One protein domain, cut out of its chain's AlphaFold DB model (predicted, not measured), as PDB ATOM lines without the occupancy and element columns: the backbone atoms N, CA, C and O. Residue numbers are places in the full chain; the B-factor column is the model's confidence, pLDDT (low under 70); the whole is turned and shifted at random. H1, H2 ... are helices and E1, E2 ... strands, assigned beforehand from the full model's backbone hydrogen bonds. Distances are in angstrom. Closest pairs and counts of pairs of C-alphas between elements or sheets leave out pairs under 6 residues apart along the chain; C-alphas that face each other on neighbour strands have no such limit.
ATOM      1  N   ARG A   5     197.354 114.786 171.499       87.38
ATOM      2  CA  ARG A   5     198.264 113.635 171.514       87.38
ATOM      3  C   ARG A   5     199.721 114.078 171.559       87.38
ATOM      4  O   ARG A   5     200.037 115.175 171.096       87.38
ATOM      5  N   PRO A   6     200.631 113.235 172.080       87.88
ATOM      6  CA  PRO A   6     202.061 113.481 171.967       87.88
ATOM      7  C   PRO A   6     202.442 113.734 170.509       87.88
ATOM      8  O   PRO A   6     201.974 113.037 169.607       87.88
ATOM      9  N   CYS A   7     203.282 114.740 170.276       87.12
ATOM     10  CA  CYS A   7     203.754 115.055 168.934       87.12
ATOM     11  C   CYS A   7     204.422 113.812 168.325       87.12
ATOM     12  O   CYS A   7     205.323 113.266 168.954       87.12
ATOM     13  N   PRO A   8     204.058 113.355 167.119       83.38
ATOM     14  CA  PRO A   8     204.638 112.137 166.550       83.38
ATOM     15  C   PRO A   8     206.143 112.265 166.265       83.38
ATOM     16  O   PRO A   8     206.852 111.263 166.289       83.38
ATOM     17  N   ALA A   9     206.640 113.487 166.040       86.56
ATOM     18  CA  ALA A   9     208.049 113.734 165.745       86.56
ATOM     19  C   ALA A   9     208.935 113.643 166.996       86.56
ATOM     20  O   ALA A   9     209.901 112.889 167.000       86.56
ATOM     21  N   CYS A  10     208.595 114.366 168.068       89.38
ATOM     22  CA  CYS A  10     209.394 114.374 169.303       89.38
ATOM     23  C   CYS A  10     208.831 113.477 170.414       89.38
ATOM     24  O   CYS A  10     209.384 113.435 171.505       89.38
ATOM     25  N   ARG A  11     207.685 112.829 170.184       88.06
ATOM     26  CA  ARG A  11     206.950 111.943 171.114       88.06
ATOM     27  C   ARG A  11     206.613 112.561 172.474       88.06
ATOM     28  O   ARG A  11     206.257 111.847 173.405       88.06
ATOM     29  N   GLY A  12     206.705 113.884 172.585       86.88
ATOM     30  CA  GLY A  12     206.568 114.614 173.845       86.88
ATOM     31  C   GLY A  12     207.826 114.645 174.720       86.88
ATOM     32  O   GLY A  12     207.753 115.173 175.823       86.88
ATOM     33  N   TYR A  13     208.975 114.142 174.254       88.38
ATOM     34  CA  TYR A  13     210.217 114.167 175.029       88.38
ATOM     35  C   TYR A  13     210.736 115.591 175.243       88.38
ATOM     36  O   TYR A  13     210.857 116.380 174.307       88.38
ATOM     37  N   ASP A  14     211.088 115.909 176.489       84.12
ATOM     38  CA  ASP A  14     211.467 117.253 176.930       84.12
ATOM     39  C   ASP A  14     212.690 117.853 176.229       84.12
ATOM     40  O   ASP A  14     212.735 119.063 175.996       84.12
ATOM     41  N   LEU A  15     213.684 117.029 175.897       87.94
ATOM     42  CA  LEU A  15     214.883 117.475 175.184       87.94
ATOM     43  C   LEU A  15     214.575 117.734 173.707       87.94
ATOM     44  O   LEU A  15     214.905 118.793 173.182       87.94
ATOM     45  N   GLU A  16     213.886 116.795 173.061       83.31
ATOM     46  CA  GLU A  16     213.584 116.850 171.630       83.31
ATOM     47  C   GLU A  16     212.511 117.892 171.303       83.31
ATOM     48  O   GLU A  16     212.585 118.544 170.260       83.31
ATOM     49  N   ARG A  17     211.531 118.114 172.197       88.62
ATOM     50  CA  ARG A  17     210.468 119.099 171.955       88.62
ATOM     51  C   ARG A  17     211.033 120.497 171.752       88.62
ATOM     52  O   ARG A  17     210.531 121.198 170.887       88.62
ATOM     53  N   ARG A  18     212.110 120.872 172.459       88.75
ATOM     54  CA  ARG A  18     212.714 122.219 172.403       88.75
ATOM     55  C   ARG A  18     213.087 122.656 170.991       88.75
ATOM     56  O   ARG A  18     213.077 123.852 170.721       88.75
ATOM     57  N   TRP A  19     213.417 121.712 170.113       89.44
ATOM     58  CA  TRP A  19     213.828 121.982 168.731       89.44
ATOM     59  C   TRP A  19     212.845 121.389 167.707       89.44
ATOM     60  O   TRP A  19     213.121 121.353 166.509       89.44
ATOM     61  N   CYS A  20     211.686 120.908 168.167       88.19
ATOM     62  CA  CYS A  20     210.691 120.260 167.326       88.19
ATOM     63  C   CYS A  20     209.809 121.299 166.626       88.19
ATOM     64  O   CYS A  20     208.855 121.814 167.212       88.19
ATOM     65  N   HIS A  21     210.089 121.546 165.346       87.31
ATOM     66  CA  HIS A  21     209.287 122.415 164.476       87.31
ATOM     67  C   HIS A  21     207.871 121.875 164.212       87.31
ATOM     68  O   HIS A  21     206.991 122.627 163.825       87.31
ATOM     69  N   VAL A  22     207.626 120.576 164.428       85.12
ATOM     70  CA  VAL A  22     206.306 119.956 164.193       85.12
ATOM     71  C   VAL A  22     205.288 120.335 165.274       85.12
ATOM     72  O   VAL A  22     204.090 120.343 165.013       85.12
ATOM     73  N   CYS A  23     205.737 120.626 166.498       88.31
ATOM     74  CA  CYS A  23     204.857 121.043 167.599       88.31
ATOM     75  C   CYS A  23     205.240 122.394 168.218       88.31
ATOM     76  O   CYS A  23     204.700 122.744 169.267       88.31
ATOM     77  N   ASP A  24     206.162 123.138 167.604       88.50
ATOM     78  CA  ASP A  24     206.654 124.441 168.076       88.50
ATOM     79  C   ASP A  24     207.080 124.441 169.553       88.50
ATOM     80  O   ASP A  24     206.691 125.311 170.331       88.50
ATOM     81  N   GLY A  25     207.809 123.418 170.002       89.31
ATOM     82  CA  GLY A  25     208.219 123.349 171.411       89.31
ATOM     83  C   GLY A  25     207.190 122.762 172.381       89.31
ATOM     84  O   GLY A  25     207.547 122.445 173.515       89.31
ATOM     85  N   ARG A  26     205.929 122.571 171.970       89.62
ATOM     86  CA  ARG A  26     204.835 122.174 172.881       89.62
ATOM     87  C   ARG A  26     204.941 120.726 173.359       89.62
ATOM     88  O   ARG A  26     204.597 120.424 174.498       89.62
ATOM     89  N   GLY A  27     205.424 119.825 172.504       89.62
ATOM     90  CA  GLY A  27     205.490 118.379 172.765       89.62
ATOM     91  C   GLY A  27     204.178 117.626 172.510       89.62
ATOM     92  O   GLY A  27     204.166 116.397 172.514       89.62
ATOM     93  N   VAL A  28     203.090 118.341 172.222       89.81
ATOM     94  CA  VAL A  28     201.764 117.794 171.908       89.81
ATOM     95  C   VAL A  28     201.189 118.466 170.664       89.81
ATOM     96  O   VAL A  28     201.557 119.596 170.340       89.81
ATOM     97  N   VAL A  29     200.296 117.768 169.971       88.69
ATOM     98  CA  VAL A  29     199.547 118.262 168.809       88.69
ATOM     99  C   VAL A  29     198.051 118.055 169.037       88.69
ATOM    100  O   VAL A  29     197.648 117.062 169.645       88.69
ATOM    101  N   ASP A  30     197.241 118.998 168.565       90.19
ATOM    102  CA  ASP A  30     195.781 118.872 168.536       90.19
ATOM    103  C   ASP A  30     195.385 118.042 167.310       90.19
ATOM    104  O   ASP A  30     195.618 118.451 166.169       90.19
ATOM    105  N   VAL A  31     194.839 116.851 167.546       84.12
ATOM    106  CA  VAL A  31     194.511 115.907 166.473       84.12
ATOM    107  C   VAL A  31     193.323 116.394 165.650       84.12
ATOM    108  O   VAL A  31     193.345 116.257 164.428       84.12
ATOM    109  N   GLU A  32     192.311 116.989 166.283       85.81
ATOM    110  CA  GLU A  32     191.118 117.473 165.583       85.81
ATOM    111  C   GLU A  32     191.466 118.662 164.682       85.81
ATOM    112  O   GLU A  32     191.071 118.696 163.512       85.81
ATOM    113  N   ALA A  33     192.261 119.608 165.194       86.06
ATOM    114  CA  ALA A  33     192.727 120.747 164.410       86.06
ATOM    115  C   ALA A  33     193.578 120.290 163.216       86.06
ATOM    116  O   ALA A  33     193.310 120.678 162.078       86.06
ATOM    117  N   GLN A  34     194.533 119.386 163.451       81.88
ATOM    118  CA  GLN A  34     195.442 118.912 162.410       81.88
ATOM    119  C   GLN A  34     194.716 118.090 161.331       81.88
ATOM    120  O   GLN A  34     195.016 118.218 160.142       81.88
ATOM    121  N   GLN A  35     193.722 117.278 161.710       84.25
ATOM    122  CA  GLN A  35     192.877 116.563 160.750       84.25
ATOM    123  C   GLN A  35     192.042 117.521 159.902       84.25
ATOM    124  O   GLN A  35     191.910 117.306 158.696       84.25
ATOM    125  N   LYS A  36     191.511 118.589 160.503       87.44
ATOM    126  CA  LYS A  36     190.738 119.602 159.783       87.44
ATOM    127  C   LYS A  36     191.609 120.360 158.781       87.44
ATOM    128  O   LYS A  36     191.233 120.458 157.617       87.44
ATOM    129  N   GLU A  37     192.783 120.829 159.197       86.75
ATOM    130  CA  GLU A  37     193.737 121.506 158.307       86.75
ATOM    131  C   GLU A  37     194.180 120.597 157.157       86.75
ATOM    132  O   GLU A  37     194.168 121.002 155.992       86.75
ATOM    133  N   ARG A  38     194.494 119.332 157.461       84.81
ATOM    134  CA  ARG A  38     194.846 118.341 156.441       84.81
ATOM    135  C   ARG A  38     193.695 118.097 155.471       84.81
ATOM    136  O   ARG A  38     193.934 118.037 154.270       84.81
ATOM    137  N   ALA A  39     192.460 117.969 155.955       86.75
ATOM    138  CA  ALA A  39     191.295 117.763 155.100       86.75
ATOM    139  C   ALA A  39     191.093 118.930 154.120       86.75
ATOM    140  O   ALA A  39     190.840 118.697 152.938       86.75
ATOM    141  N   GLU A  40     191.262 120.172 154.580       90.50
ATOM    142  CA  GLU A  40     191.180 121.359 153.720       90.50
ATOM    143  C   GLU A  40     192.322 121.396 152.694       90.50
ATOM    144  O   GLU A  40     192.081 121.603 151.504       90.50
ATOM    145  N   MET A  41     193.552 121.092 153.110       88.25
ATOM    146  CA  MET A  41     194.700 121.015 152.203       88.25
ATOM    147  C   MET A  41     194.522 119.925 151.135       88.25
ATOM    148  O   MET A  41     194.779 120.159 149.955       88.25
ATOM    149  N   VAL A  42     194.029 118.743 151.516       88.25
ATOM    150  CA  VAL A  42     193.746 117.641 150.585       88.25
ATOM    151  C   VAL A  42     192.665 118.035 149.579       88.25
ATOM    152  O   VAL A  42     192.801 117.714 148.399       88.25
ATOM    153  N   LYS A  43     191.609 118.745 150.005       90.31
ATOM    154  CA  LYS A  43     190.589 119.269 149.081       90.31
ATOM    155  C   LYS A  43     191.211 120.199 148.039       90.31
ATOM    156  O   LYS A  43     190.922 120.036 146.856       90.31
ATOM    157  N   LEU A  44     192.083 121.116 148.459       91.75
ATOM    158  CA  LEU A  44     192.777 122.038 147.554       91.75
ATOM    159  C   LEU A  44     193.692 121.303 146.568       91.75
ATOM    160  O   LEU A  44     193.641 121.568 145.369       91.75
ATOM    161  N   LEU A  45     194.482 120.341 147.046       89.88
ATOM    162  CA  LEU A  45     195.372 119.544 146.197       89.88
ATOM    163  C   LEU A  45     194.589 118.729 145.159       89.88
ATOM    164  O   LEU A  45     194.942 118.724 143.983       89.88
ATOM    165  N   ARG A  46     193.477 118.106 145.566       89.06
ATOM    166  CA  ARG A  46     192.593 117.383 144.639       89.06
ATOM    167  C   ARG A  46     191.936 118.316 143.625       89.06
ATOM    168  O   ARG A  46     191.834 117.949 142.460       89.06
ATOM    169  N   ALA A  47     191.528 119.516 144.039       91.62
ATOM    170  CA  ALA A  47     190.994 120.530 143.127       91.62
ATOM    171  C   ALA A  47     192.042 120.998 142.101       91.62
ATOM    172  O   ALA A  47     191.693 121.297 140.965       91.62
ATOM    173  N   ALA A  48     193.325 120.990 142.470       92.62
ATOM    174  CA  ALA A  48     194.445 121.238 141.564       92.62
ATOM    175  C   ALA A  48     194.806 120.028 140.671       92.62
ATOM    176  O   ALA A  48     195.784 120.088 139.930       92.62
ATOM    177  N   GLY A  49     194.047 118.927 140.736       92.12
ATOM    178  CA  GLY A  49     194.303 117.707 139.964       92.12
ATOM    179  C   GLY A  49     195.458 116.853 140.494       92.12
ATOM    180  O   GLY A  49     195.920 115.953 139.797       92.12
TER     181      GLY A  49
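This is residues 5 to 49 of the 66 residues of an uncharacterized protein of Pseudomonas aeruginosa (UniProt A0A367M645). A single long helix, H2, sticks out as an arm with its residues 32 to 47 from a small head made mostly of loops. The head, residues 5 to 30, is a looping stretch of backbone with the one-turn helix H1 near the end away from the arm, and with the short strand E1, which runs straight into H2 and has the first printed residues, 5 to 6, paired beside it. The printed part has 45 residues with two named helices and one named strand, in the order H1, E1, H2, and no two named strands pair. The class is mostly helix: helices hold 21 and strands 3 of the 24 residues in named elements. The whole is loose, with a radius of gyration of the C-alphas of 13.2 A, and the C-alphas span 41 by 18 by 12 A, the long arm making much of the length.

The longest helix is H2, residues 31 to 47, and residues 32 to 49, of which 32 to 47 belong to H2, stand free. Directly before it comes the strand E1, residues 28 to 30, joined to H2 by a tight link with 0 residues between them. E1 and H2 meet only through their link. E1 pairs with no named strand, but residues 28 to 29 of E1 make a short antiparallel pairing with residues 5 to 6. The short helix H1, residues 14 to 17, is apart from E1. H1 and H2 are apart too. In H2 every pair of O of residue i and N of residue i+4 is within hydrogen-bond range. H1, with 4 residues, is too short for such a pair, and its 1 pair of O of residue i and N of residue i+3 is not within range.

H2 runs from Val 31, with its C-alpha at (194.511, 115.907, 166.473), to Ala 47, with its C-alpha at (190.994, 120.530, 143.127), and measures 24.1 A from first to last C-alpha. E1 runs from Val 28 to Asp 30 and measures 7.0 A. H1 runs from Asp 14, with its C-alpha at (211.467, 117.253, 176.930), to Arg 17, and measures 5.4 A.

The two C-alphas farthest apart are those of Leu 15 and Gly 49, at 40.8 A, while the C-alphas of Arg 5 and Gly 49, the first and last printed, are 32.1 A apart. The printed part has no cut. The link from H1 to E1, with 10 residues between them, is short, and there is no long link. The mean pLDDT of the printed part is 87.9, and no printed residue is under 70.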